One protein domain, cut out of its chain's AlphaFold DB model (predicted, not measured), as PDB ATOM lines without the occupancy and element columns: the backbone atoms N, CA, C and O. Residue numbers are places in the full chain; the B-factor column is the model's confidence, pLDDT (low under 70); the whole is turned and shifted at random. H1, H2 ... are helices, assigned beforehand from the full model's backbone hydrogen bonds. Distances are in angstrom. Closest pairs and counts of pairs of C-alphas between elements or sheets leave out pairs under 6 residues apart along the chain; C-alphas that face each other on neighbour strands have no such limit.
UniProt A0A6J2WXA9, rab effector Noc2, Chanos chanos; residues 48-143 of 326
ATOM      1  N   GLU A  48     123.529 230.518 173.464       88.75
ATOM      2  CA  GLU A  48     123.600 231.541 172.431       88.75
ATOM      3  C   GLU A  48     124.676 231.191 171.398       88.75
ATOM      4  O   GLU A  48     125.653 230.497 171.691       88.75
ATOM      5  N   LYS A  49     124.555 231.730 170.177       90.44
ATOM      6  CA  LYS A  49     125.505 231.435 169.091       90.44
ATOM      7  C   LYS A  49     126.968 231.666 169.508       90.44
ATOM      8  O   LYS A  49     127.807 230.818 169.237       90.44
ATOM      9  N   ARG A  50     127.253 232.749 170.245       94.44
ATOM     10  CA  ARG A  50     128.602 233.037 170.776       94.44
ATOM     11  C   ARG A  50     129.129 231.953 171.725       94.44
ATOM     12  O   ARG A  50     130.322 231.680 171.722       94.44
ATOM     13  N   GLU A  51     128.263 231.330 172.519       92.38
ATOM     14  CA  GLU A  51     128.637 230.273 173.464       92.38
ATOM     15  C   GLU A  51     128.882 228.956 172.724       92.38
ATOM     16  O   GLU A  51     129.872 228.276 172.985       92.38
ATOM     17  N   LEU A  52     128.032 228.642 171.739       90.56
ATOM     18  CA  LEU A  52     128.226 227.516 170.823       90.56
ATOM     19  C   LEU A  52     129.546 227.640 170.051       90.56
ATOM     20  O   LEU A  52     130.300 226.671 170.000       90.56
ATOM     21  N   ASP A  53     129.862 228.823 169.515       92.81
ATOM     22  CA  ASP A  53     131.117 229.095 168.802       92.81
ATOM     23  C   ASP A  53     132.341 228.933 169.738       92.81
ATOM     24  O   ASP A  53     133.345 228.318 169.358       92.81
ATOM     25  N   ILE A  54     132.251 229.392 170.996       95.69
ATOM     26  CA  ILE A  54     133.289 229.172 172.022       95.69
ATOM     27  C   ILE A  54     133.467 227.676 172.317       95.69
ATOM     28  O   ILE A  54     134.601 227.193 172.298       95.69
ATOM     29  N   ILE A  55     132.382 226.931 172.547       94.56
ATOM     30  CA  ILE A  55     132.413 225.485 172.819       94.56
ATOM     31  C   ILE A  55     133.021 224.727 171.631       94.56
ATOM     32  O   ILE A  55     133.915 223.901 171.827       94.56
ATOM     33  N   MET A  56     132.629 225.067 170.400       94.25
ATOM     34  CA  MET A  56     133.199 224.493 169.177       94.25
ATOM     35  C   MET A  56     134.717 224.733 169.103       94.25
ATOM     36  O   MET A  56     135.474 223.815 168.790       94.25
ATOM     37  N   SER A  57     135.182 225.933 169.480       96.00
ATOM     38  CA  SER A  57     136.615 226.264 169.526       96.00
ATOM     39  C   SER A  57     137.397 225.478 170.588       96.00
ATOM     40  O   SER A  57     138.607 225.294 170.450       96.00
ATOM     41  N   VAL A  58     136.748 225.053 171.678       97.25
ATOM     42  CA  VAL A  58     137.361 224.203 172.712       97.25
ATOM     43  C   VAL A  58     137.463 222.769 172.201       97.25
ATOM     44  O   VAL A  58     138.541 222.185 172.282       97.25
ATOM     45  N   ILE A  59     136.386 222.241 171.607       94.19
ATOM     46  CA  ILE A  59     136.352 220.898 171.008       94.19
ATOM     47  C   ILE A  59     137.430 220.771 169.926       94.19
ATOM     48  O   ILE A  59     138.289 219.903 170.040       94.19
ATOM     49  N   GLN A  60     137.484 221.695 168.962       95.44
ATOM     50  CA  GLN A  60     138.467 221.656 167.871       95.44
ATOM     51  C   GLN A  60     139.926 221.704 168.371       95.44
ATOM     52  O   GLN A  60     140.813 221.074 167.793       95.44
ATOM     53  N   ARG A  61     140.198 222.426 169.469       96.62
ATOM     54  CA  ARG A  61     141.527 222.436 170.104       96.62
ATOM     55  C   ARG A  61     141.840 221.126 170.825       96.62
ATOM     56  O   ARG A  61     142.986 220.690 170.772       96.62
ATOM     57  N   ALA A  62     140.855 220.498 171.467       93.00
ATOM     58  CA  ALA A  62     141.016 219.179 172.073       93.00
ATOM     59  C   ALA A  62     141.277 218.101 171.004       93.00
ATOM     60  O   ALA A  62     142.246 217.361 171.126       93.00
ATOM     61  N   GLU A  63     140.508 218.091 169.910       90.12
ATOM     62  CA  GLU A  63     140.714 217.188 168.766       90.12
ATOM     63  C   GLU A  63     142.125 217.327 168.170       90.12
ATOM     64  O   GLU A  63     142.802 216.328 167.916       90.12
ATOM     65  N   GLN A  64     142.616 218.560 168.000       92.56
ATOM     66  CA  GLN A  64     143.969 218.801 167.498       92.56
ATOM     67  C   GLN A  64     145.057 218.292 168.462       92.56
ATOM     68  O   GLN A  64     146.078 217.764 168.014       92.56
ATOM     69  N   LEU A  65     144.854 218.425 169.778       92.44
ATOM     70  CA  LEU A  65     145.764 217.881 170.789       92.44
ATOM     71  C   LEU A  65     145.739 216.346 170.802       92.44
ATOM     72  O   LEU A  65     146.809 215.734 170.822       92.44
ATOM     73  N   ASP A  66     144.561 215.729 170.699       87.62
ATOM     74  CA  ASP A  66     144.403 214.275 170.592       87.62
ATOM     75  C   ASP A  66     145.117 213.725 169.350       87.62
ATOM     76  O   ASP A  66     145.849 212.741 169.452       87.62
ATOM     77  N   LEU A  67     144.995 214.373 168.186       88.69
ATOM     78  CA  LEU A  67     145.718 213.972 166.969       88.69
ATOM     79  C   LEU A  67     147.245 214.050 167.148       88.69
ATOM     80  O   LEU A  67     147.969 213.132 166.743       88.69
ATOM     81  N   ILE A  68     147.749 215.111 167.787       89.31
ATOM     82  CA  ILE A  68     149.178 215.275 168.094       89.31
ATOM     83  C   ILE A  68     149.656 214.189 169.071       89.31
ATOM     84  O   ILE A  68     150.739 213.622 168.878       89.31
ATOM     85  N   GLU A  69     148.854 213.858 170.082       86.75
ATOM     86  CA  GLU A  69     149.191 212.869 171.106       86.75
ATOM     87  C   GLU A  69     149.107 211.430 170.577       86.75
ATOM     88  O   GLU A  69     150.033 210.645 170.794       86.75
ATOM     89  N   GLN A  70     148.098 211.101 169.762       85.69
ATOM     90  CA  GLN A  70     148.029 209.845 169.003       85.69
ATOM     91  C   GLN A  70     149.274 209.672 168.120       85.69
ATOM     92  O   GLN A  70     149.896 208.607 168.111       85.69
ATOM     93  N   CYS A  71     149.721 210.739 167.445       87.62
ATOM     94  CA  CYS A  71     150.974 210.731 166.689       87.62
ATOM     95  C   CYS A  71     152.216 210.568 167.590       87.62
ATOM     96  O   CYS A  71     153.185 209.914 167.191       87.62
ATOM     97  N   ARG A  72     152.232 211.162 168.794       90.75
ATOM     98  CA  ARG A  72     153.341 211.043 169.758       90.75
ATOM     99  C   ARG A  72     153.464 209.619 170.283       90.75
ATOM    100  O   ARG A  72     154.562 209.060 170.253       90.75
ATOM    101  N   ILE A  73     152.366 209.046 170.767       85.88
ATOM    102  CA  ILE A  73     152.340 207.707 171.348       85.88
ATOM    103  C   ILE A  73     152.515 206.649 170.254       85.88
ATOM    104  O   ILE A  73     153.293 205.721 170.461       85.88
ATOM    105  N   GLY A  74     151.920 206.820 169.068       87.50
ATOM    106  CA  GLY A  74     152.111 205.917 167.927       87.50
ATOM    107  C   GLY A  74     153.591 205.699 167.585       87.50
ATOM    108  O   GLY A  74     154.032 204.559 167.451       87.50
ATOM    109  N   ARG A  75     154.404 206.770 167.589       89.25
ATOM    110  CA  ARG A  75     155.871 206.680 167.421       89.25
ATOM    111  C   ARG A  75     156.591 205.954 168.565       89.25
ATOM    112  O   ARG A  75     157.682 205.435 168.348       89.25
ATOM    113  N   LEU A  76     156.040 205.926 169.781       87.88
ATOM    114  CA  LEU A  76     156.601 205.151 170.898       87.88
ATOM    115  C   LEU A  76     156.172 203.682 170.849       87.88
ATOM    116  O   LEU A  76     156.996 202.811 171.113       87.88
ATOM    117  N   VAL A  77     154.920 203.407 170.479       84.25
ATOM    118  CA  VAL A  77     154.404 202.049 170.263       84.25
ATOM    119  C   VAL A  77     155.177 201.373 169.137       84.25
ATOM    120  O   VAL A  77     155.686 200.280 169.343       84.25
ATOM    121  N   GLU A  78     155.386 202.046 168.004       86.88
ATOM    122  CA  GLU A  78     156.163 201.508 166.879       86.88
ATOM    123  C   GLU A  78     157.631 201.224 167.250       86.88
ATOM    124  O   GLU A  78     158.185 200.207 166.835       86.88
ATOM    125  N   ARG A  79     158.244 202.052 168.110       85.62
ATOM    126  CA  ARG A  79     159.585 201.793 168.671       85.62
ATOM    127  C   ARG A  79     159.610 200.589 169.617       85.62
ATOM    128  O   ARG A  79     160.542 199.795 169.535       85.62
ATOM    129  N   LEU A  80     158.611 200.434 170.492       84.06
ATOM    130  CA  LEU A  80     158.477 199.255 171.365       84.06
ATOM    131  C   LEU A  80     158.292 197.978 170.548       84.06
ATOM    132  O   LEU A  80     158.975 196.990 170.794       84.06
ATOM    133  N   ASP A  81     157.414 198.021 169.553       84.69
ATOM    134  CA  ASP A  81     157.150 196.921 168.633       84.69
ATOM    135  C   ASP A  81     158.394 196.542 167.818       84.69
ATOM    136  O   ASP A  81     158.661 195.358 167.619       84.69
ATOM    137  N   ASN A  82     159.188 197.526 167.381       86.62
ATOM    138  CA  ASN A  82     160.468 197.273 166.728       86.62
ATOM    139  C   ASN A  82     161.441 196.563 167.678       86.62
ATOM    140  O   ASN A  82     161.900 195.475 167.352       86.62
ATOM    141  N   MET A  83     161.691 197.123 168.870       84.50
ATOM    142  CA  MET A  83     162.571 196.505 169.877       84.50
ATOM    143  C   MET A  83     162.085 195.116 170.320       84.50
ATOM    144  O   MET A  83     162.897 194.264 170.652       84.50
ATOM    145  N   ARG A  84     160.771 194.855 170.299       83.88
ATOM    146  CA  ARG A  84     160.195 193.534 170.593       83.88
ATOM    147  C   ARG A  84     160.421 192.527 169.463       83.88
ATOM    148  O   ARG A  84     160.619 191.350 169.747       83.88
ATOM    149  N   ARG A  85     160.382 192.959 168.197       86.00
ATOM    150  CA  ARG A  85     160.709 192.112 167.032       86.00
ATOM    151  C   ARG A  85     162.214 191.869 166.899       86.00
ATOM    152  O   ARG A  85     162.605 190.809 166.430       86.00
ATOM    153  N   SER A  86     163.038 192.825 167.328       86.38
ATOM    154  CA  SER A  86     164.501 192.734 167.382       86.38
ATOM    155  C   SER A  86     165.022 192.487 168.807       86.38
ATOM    156  O   SER A  86     166.050 193.046 169.186       86.38
ATOM    157  N   ALA A  87     164.288 191.720 169.619       89.00
ATOM    158  CA  ALA A  87     164.661 191.442 171.003       89.00
ATOM    159  C   ALA A  87     165.887 190.514 171.053       89.00
ATOM    160  O   ALA A  87     165.890 189.460 170.419       89.00
ATOM    161  N   VAL A  88     166.925 190.917 171.793       86.06
ATOM    162  CA  VAL A  88     168.241 190.238 171.813       86.06
ATOM    163  C   VAL A  88     168.741 189.847 173.208       86.06
ATOM    164  O   VAL A  88     169.715 189.108 173.306       86.06
ATOM    165  N   GLY A  89     168.120 190.334 174.288       88.19
ATOM    166  CA  GLY A  89     168.593 190.074 175.652       88.19
ATOM    167  C   GLY A  89     167.974 188.834 176.292       88.19
ATOM    168  O   GLY A  89     166.870 188.422 175.950       88.19
ATOM    169  N   ASN A  90     168.661 188.270 177.287       86.19
ATOM    170  CA  ASN A  90     168.202 187.085 178.024       86.19
ATOM    171  C   ASN A  90     167.203 187.382 179.166       86.19
ATOM    172  O   ASN A  90     166.635 186.452 179.728       86.19
ATOM    173  N   GLY A  91     167.006 188.649 179.548       85.56
ATOM    174  CA  GLY A  91     166.142 189.053 180.663       85.56
ATOM    175  C   GLY A  91     166.700 188.771 182.067       85.56
ATOM    176  O   GLY A  91     166.017 189.067 183.044       85.56
ATOM    177  N   MET A  92     167.915 188.218 182.174       82.56
ATOM    178  CA  MET A  92     168.567 187.825 183.434       82.56
ATOM    179  C   MET A  92     169.770 188.720 183.756       82.56
ATOM    180  O   MET A  92     169.837 189.319 184.822       82.56
ATOM    181  N   THR A  93     170.707 188.832 182.812       85.94
ATOM    182  CA  THR A  93     171.894 189.706 182.888       85.94
ATOM    183  C   THR A  93     171.878 190.802 181.822       85.94
ATOM    184  O   THR A  93     172.713 191.703 181.845       85.94
ATOM    185  N   GLN A  94     170.927 190.747 180.888       89.38
ATOM    186  CA  GLN A  94     170.755 191.691 179.789       89.38
ATOM    187  C   GLN A  94     169.273 192.031 179.615       89.38
ATOM    188  O   GLN A  94     168.416 191.149 179.679       89.38
ATOM    189  N   CYS A  95     168.968 193.296 179.338       89.75
ATOM    190  CA  CYS A  95     167.620 193.775 179.052       89.75
ATOM    191  C   CYS A  95     167.005 193.009 177.876       89.75
ATOM    192  O   CYS A  95     167.519 193.088 176.760       89.75
ATOM    193  N   LEU A  96     165.867 192.346 178.105       88.56
ATOM    194  CA  LEU A  96     165.178 191.491 177.128       88.56
ATOM    195  C   LEU A  96     165.007 192.151 175.743       88.56
ATOM    196  O   LEU A  96     165.152 191.493 174.719       88.56
ATOM    197  N   LEU A  97     164.732 193.461 175.705       87.25
ATOM    198  CA  LEU A  97     164.456 194.195 174.467       87.25
ATOM    199  C   LEU A  97     165.706 194.717 173.736       87.25
ATOM    200  O   LEU A  97     165.733 194.664 172.512       87.25
ATOM    201  N   CYS A  98     166.721 195.234 174.438       87.88
ATOM    202  CA  CYS A  98     167.865 195.911 173.801       87.88
ATOM    203  C   CYS A  98     169.235 195.254 174.035       87.88
ATOM    204  O   CYS A  98     170.222 195.726 173.478       87.88
ATOM    205  N   GLY A  99     169.328 194.205 174.858       86.50
ATOM    206  CA  GLY A  99     170.591 193.522 175.174       86.50
ATOM    207  C   GLY A  99     171.514 194.272 176.146       86.50
ATOM    208  O   GLY A  99     172.539 193.728 176.547       86.50
ATOM    209  N   GLU A 100     171.158 195.493 176.557       89.00
ATOM    210  CA  GLU A 100     171.925 196.298 177.516       89.00
ATOM    211  C   GLU A 100     172.130 195.548 178.841       89.00
ATOM    212  O   GLU A 100     171.170 195.031 179.420       89.00
ATOM    213  N   VAL A 101     173.377 195.480 179.314       86.94
ATOM    214  CA  VAL A 101     173.751 194.716 180.512       86.94
ATOM    215  C   VAL A 101     173.094 195.318 181.754       86.94
ATOM    216  O   VAL A 101     173.246 196.500 182.054       86.94
ATOM    217  N   LEU A 102     172.373 194.481 182.495       83.06
ATOM    218  CA  LEU A 102     171.713 194.854 183.740       83.06
ATOM    219  C   LEU A 102     172.743 194.794 184.876       83.06
ATOM    220  O   LEU A 102     173.361 193.758 185.115       83.06
ATOM    221  N   GLY A 103     172.957 195.921 185.559       73.06
ATOM    222  CA  GLY A 103     173.975 196.034 186.604       73.06
ATOM    223  C   GLY A 103     173.707 195.109 187.796       73.06
ATOM    224  O   GLY A 103     172.610 195.114 188.350       73.06
ATOM    225  N   LEU A 104     174.740 194.381 188.234       62.84
ATOM    226  CA  LEU A 104     174.688 193.327 189.268       62.84
ATOM    227  C   LEU A 104     174.210 193.781 190.666       62.84
ATOM    228  O   LEU A 104     173.987 192.942 191.531       62.84
ATOM    229  N   LEU A 105     174.070 195.090 190.892       68.25
ATOM    230  CA  LEU A 105     173.608 195.703 192.147       68.25
ATOM    231  C   LEU A 105     172.241 196.408 192.002       68.25
ATOM    232  O   LEU A 105     171.806 197.117 192.908       68.25
ATOM    233  N   GLY A 106     171.577 196.269 190.849       62.03
ATOM    234  CA  GLY A 106     170.244 196.819 190.602       62.03
ATOM    235  C   GLY A 106     169.119 195.931 191.137       62.03
ATOM    236  O   GLY A 106     169.299 194.740 191.386       62.03
ATOM    237  N   THR A 107     167.914 196.492 191.266       62.97
ATOM    238  CA  THR A 107     166.712 195.686 191.521       62.97
ATOM    239  C   THR A 107     166.438 194.747 190.336       62.97
ATOM    240  O   THR A 107     166.555 195.178 189.182       62.97
ATOM    241  N   PRO A 108     166.059 193.475 190.580       64.50
ATOM    242  CA  PRO A 108     165.894 192.482 189.521       64.50
ATOM    243  C   PRO A 108     164.776 192.907 188.564       64.50
ATOM    244  O   PRO A 108     163.594 192.893 188.903       64.50
ATOM    245  N   SER A 109     165.165 193.336 187.364       74.44
ATOM    246  CA  SER A 109     164.268 193.943 186.384       74.44
ATOM    247  C   SER A 109     164.629 193.496 184.969       74.44
ATOM    248  O   SER A 109     165.704 193.777 184.458       74.44
ATOM    249  N   VAL A 110     163.688 192.813 184.311       85.44
ATOM    250  CA  VAL A 110     163.853 192.190 182.977       85.44
ATOM    251  C   VAL A 110     164.133 193.216 181.858       85.44
ATOM    252  O   VAL A 110     164.574 192.859 180.762       85.44
ATOM    253  N   LEU A 111     163.888 194.504 182.124       85.00
ATOM    254  CA  LEU A 111     164.071 195.625 181.202       85.00
ATOM    255  C   LEU A 111     164.959 196.704 181.828       85.00
ATOM    256  O   LEU A 111     164.725 197.110 182.966       85.00
ATOM    257  N   CYS A 112     165.896 197.245 181.046       86.25
ATOM    258  CA  CYS A 112     166.701 198.397 181.440       86.25
ATOM    259  C   CYS A 112     165.847 199.653 181.683       86.25
ATOM    260  O   CYS A 112     164.674 199.745 181.289       86.25
ATOM    261  N   GLN A 113     166.470 200.667 182.291       86.50
ATOM    262  CA  GLN A 113     165.795 201.907 182.661       86.50
ATOM    263  C   GLN A 113     165.142 202.602 181.452       86.50
ATOM    264  O   GLN A 113     164.032 203.117 181.584       86.50
ATOM    265  N   ASP A 114     165.769 202.572 180.273       85.38
ATOM    266  CA  ASP A 114     165.263 203.254 179.076       85.38
ATOM    267  C   ASP A 114     164.136 202.493 178.374       85.38
ATOM    268  O   ASP A 114     163.100 203.091 178.075       85.38
ATOM    269  N   CYS A 115     164.236 201.169 178.227       84.19
ATOM    270  CA  CYS A 115     163.106 200.353 177.768       84.19
ATOM    271  C   CYS A 115     161.889 200.517 178.700       84.19
ATOM    272  O   CYS A 115     160.758 200.696 178.237       84.19
ATOM    273  N   CYS A 116     162.125 200.572 180.017       85.19
ATOM    274  CA  CYS A 116     161.104 200.861 181.022       85.19
ATOM    275  C   CYS A 116     160.523 202.291 180.897       85.19
ATOM    276  O   CYS A 116     159.311 202.481 181.045       85.19
ATOM    277  N   LYS A 117     161.338 203.311 180.573       87.25
ATOM    278  CA  LYS A 117     160.853 204.675 180.265       87.25
ATOM    279  C   LYS A 117     159.956 204.684 179.027       87.25
ATOM    280  O   LYS A 117     158.906 205.322 179.074       87.25
ATOM    281  N   VAL A 118     160.317 203.991 177.943       82.81
ATOM    282  CA  VAL A 118     159.484 203.949 176.725       82.81
ATOM    283  C   VAL A 118     158.151 203.241 177.003       82.81
ATOM    284  O   VAL A 118     157.108 203.781 176.637       82.81
ATOM    285  N   TRP A 119     158.160 202.117 177.732       77.81
ATOM    286  CA  TRP A 119     156.941 201.401 178.147       77.81
ATOM    287  C   TRP A 119     156.005 202.255 179.021       77.81
ATOM    288  O   TRP A 119     154.780 202.173 178.914       77.81
ATOM    289  N   LYS A 120     156.568 203.127 179.869       83.31
ATOM    290  CA  LYS A 120     155.781 204.068 180.681       83.31
ATOM    291  C   LYS A 120     155.259 205.261 179.871       83.31
ATOM    292  O   LYS A 120     154.082 205.600 179.974       83.31
ATOM    293  N   ARG A 121     156.087 205.870 179.011       84.75
ATOM    294  CA  ARG A 121     155.732 207.066 178.208       84.75
ATOM    295  C   ARG A 121     154.799 206.788 177.021       84.75
ATOM    296  O   ARG A 121     154.298 207.749 176.427       84.75
ATOM    297  N   SER A 122     154.571 205.518 176.678       75.38
ATOM    298  CA  SER A 122     153.573 205.067 175.696       75.38
ATOM    299  C   SER A 122     152.194 204.755 176.298       75.38
ATOM    300  O   SER A 122     151.280 204.398 175.560       75.38
ATOM    301  N   GLY A 123     152.033 204.827 177.626       75.00
ATOM    302  CA  GLY A 123     150.780 204.470 178.305       75.00
ATOM    303  C   GLY A 123     150.482 202.964 178.372       75.00
ATOM    304  O   GLY A 123     149.470 202.582 178.955       75.00
ATOM    305  N   ALA A 124     151.357 202.095 177.851       73.81
ATOM    306  CA  ALA A 124     151.143 200.640 177.819       73.81
ATOM    307  C   ALA A 124     150.950 200.016 179.219       73.81
ATOM    308  O   ALA A 124     150.217 199.044 179.381       73.81
ATOM    309  N   TRP A 125     151.574 200.608 180.241       76.44
ATOM    310  CA  TRP A 125     151.396 200.238 181.650       76.44
ATOM    311  C   TRP A 125     149.995 200.550 182.209       76.44
ATOM    312  O   TRP A 125     149.527 199.838 183.092       76.44
ATOM    313  N   PHE A 126     149.332 201.595 181.702       69.88
ATOM    314  CA  PHE A 126     148.032 202.070 182.183       69.88
ATOM    315  C   PHE A 126     146.888 201.284 181.533       69.88
ATOM    316  O   PHE A 126     146.045 200.718 182.224       69.88
ATOM    317  N   TYR A 127     146.912 201.158 180.203       63.00
ATOM    318  CA  TYR A 127     145.886 200.430 179.447       63.00
ATOM    319  C   TYR A 127     146.040 198.896 179.499       63.00
ATOM    320  O   TYR A 127     145.227 198.188 178.911       63.00
ATOM    321  N   LYS A 128     147.090 198.375 180.159       63.88
ATOM    322  CA  LYS A 128     147.483 196.944 180.221       63.88
ATOM    323  C   LYS A 128     147.672 196.261 178.851       63.88
ATOM    324  O   LYS A 128     147.835 195.048 178.768       63.88
ATOM    325  N   ALA A 129     147.689 197.053 177.786       57.34
ATOM    326  CA  ALA A 129     147.845 196.676 176.392       57.34
ATOM    327  C   ALA A 129     148.450 197.867 175.633       57.34
ATOM    328  O   ALA A 129     148.381 199.009 176.095       57.34
ATOM    329  N   LEU A 130     149.012 197.624 174.447       53.62
ATOM    330  CA  LEU A 130     149.349 198.706 173.520       53.62
ATOM    331  C   LEU A 130     148.030 199.303 172.995       53.62
ATOM    332  O   LEU A 130     147.248 198.556 172.399       53.62
ATOM    333  N   PRO A 131     147.736 200.604 173.200       53.97
ATOM    334  CA  PRO A 131     146.470 201.161 172.737       53.97
ATOM    335  C   PRO A 131     146.404 201.132 171.208       53.97
ATOM    336  O   PRO A 131     147.429 201.288 170.534       53.97
ATOM    337  N   LYS A 132     145.197 200.944 170.662       52.41
ATOM    338  CA  LYS A 132     144.938 200.894 169.215       52.41
ATOM    339  C   LYS A 132     145.062 202.289 168.598       52.41
ATOM    340  O   LYS A 132     144.066 202.927 168.276       52.41
ATOM    341  N   HIS A 133     146.298 202.751 168.447       56.31
ATOM    342  CA  HIS A 133     146.606 203.989 167.749       56.31
ATOM    343  C   HIS A 133     146.171 203.848 166.299       56.31
ATOM    344  O   HIS A 133     146.691 202.999 165.567       56.31
ATOM    345  N   VAL A 134     145.225 204.687 165.886       54.41
ATOM    346  CA  VAL A 134     144.921 204.861 164.470       54.41
ATOM    347  C   VAL A 134     146.195 205.415 163.843       54.41
ATOM    348  O   VAL A 134     146.581 206.552 164.115       54.41
ATOM    349  N   ARG A 135     146.895 204.588 163.054       47.84
ATOM    350  CA  ARG A 135     148.013 205.066 162.237       47.84
ATOM    351  C   ARG A 135     147.473 206.227 161.397       47.84
ATOM    352  O   ARG A 135     146.508 205.987 160.670       47.84
ATOM    353  N   PRO A 136     148.046 207.442 161.489       44.06
ATOM    354  CA  PRO A 136     147.603 208.548 160.660       44.06
ATOM    355  C   PRO A 136     147.614 208.106 159.201       44.06
ATOM    356  O   PRO A 136     148.622 207.570 158.727       44.06
ATOM    357  N   THR A 137     146.498 208.307 158.499       42.62
ATOM    358  CA  THR A 137     146.466 208.185 157.042       42.62
ATOM    359  C   THR A 137     147.597 209.037 156.478       42.62
ATOM    360  O   THR A 137     147.904 210.110 157.007       42.62
ATOM    361  N   LYS A 138     148.272 208.524 155.445       44.91
ATOM    362  CA  LYS A 138     149.554 209.047 154.936       44.91
ATOM    363  C   LYS A 138     149.504 210.550 154.615       44.91
ATOM    364  O   LYS A 138     150.516 211.242 154.684       44.91
ATOM    365  N   ASP A 139     148.307 211.019 154.315       41.28
ATOM    366  CA  ASP A 139     147.911 212.349 153.874       41.28
ATOM    367  C   ASP A 139     147.843 213.349 155.048       41.28
ATOM    368  O   ASP A 139     148.285 214.492 154.924       41.28
ATOM    369  N   ALA A 140     147.418 212.902 156.239       47.16
ATOM    370  CA  ALA A 140     147.328 213.734 157.446       47.16
ATOM    371  C   ALA A 140     148.703 214.212 157.957       47.16
ATOM    372  O   ALA A 140     148.808 215.229 158.641       47.16
ATOM    373  N   ALA A 141     149.784 213.510 157.600       47.25
ATOM    374  CA  ALA A 141     151.151 213.893 157.957       47.25
ATOM    375  C   ALA A 141     151.675 215.132 157.198       47.25
ATOM    376  O   ALA A 141     152.725 215.669 157.567       47.25
ATOM    377  N   LEU A 142     150.976 215.571 156.142       48.00
ATOM    378  CA  LEU A 142     151.365 216.716 155.313       48.00
ATOM    379  C   LEU A 142     150.738 218.034 155.793       48.00
ATOM    380  O   LEU A 142     151.399 219.069 155.734       48.00
ATOM    381  N   ASP A 143     149.510 218.001 156.316       50.03
ATOM    382  CA  ASP A 143     148.758 219.220 156.657       50.03
ATOM    383  C   ASP A 143     149.222 219.872 157.977       50.03
ATOM    384  O   ASP A 143     149.288 221.093 158.095       50.03
TER     385      ASP A 143
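This is residues 48 to 143 of the 326 residues of the protein "rab effector Noc2" of Chanos chanos (UniProt A0A6J2WXA9). One long straight helix, H1, makes the length of the domain, and residues 48 to 66, of which 49 to 66 belong to H1, stick out as a bare arm. Beyond the last residue of H1 the loops of residues 86 to 112 make a head, the short helix H2 folds back beside H1 as a helical hairpin, and a long tail, residues 122 to 139, runs back past H1 to the tiny helix H3. The printed part has 96 residues with three named helices, H1, H2 and H3 in that order along the chain, and no named strand; the class is all helix, with 50 of the 96 residues in named helices. The whole is only just extended, close to loose, with a radius of gyration of the C-alphas of 19.1 A and spans of 66 by 29 by 18 A.

H1 is residues 49 to 85, 37 residues and 52.8 A from first to last C-alpha. It begins at C-alpha 49 at (125.505, 231.435, 169.091) and ends at C-alpha 85 at (160.709, 192.112, 167.032). H2 is residues 113 to 121, 12.2 A long, with C-alpha 113 at (165.795, 201.907, 182.661). H3 is residues 140 to 143, 5.7 A long, and ends at C-alpha 143 at (148.758, 219.220, 156.657).

Residues 48 to 66 stand free, with no C-alpha 8 or more residues away along the chain within 10 A. Farther along, H1 touches H2 with residues 73 to 80 alone; the closest C-alphas are those of Leu 76 and Val 118, 6.6 A apart. The two form a helical hairpin, at a shallow tilt of 31 degrees, and run opposite ways. H3 is apart from H1 and apart from H2. In H1 and H2 every pair of O of residue i and N of residue i+4 is within hydrogen-bond range. H3 is too short for such a pair, and its one pair of O of residue i and N of residue i+3 is not within range.

The C-alphas farthest apart are those of Glu 48 and Leu 104, at 66.0 A. Without the stretch that stands free, the body of 77 residues spans 49 by 23 by 17 A. The printed part has no cut. Both links are long: 27 residues, 86 to 112, between H1 and H2, and 18 residues, 122 to 139, between H2 and H3. The mean pLDDT of the printed part is 79.3; the model's confidence is under 70 in residues 104 to 108 and 126 to 143, and H3 has a mean of 48.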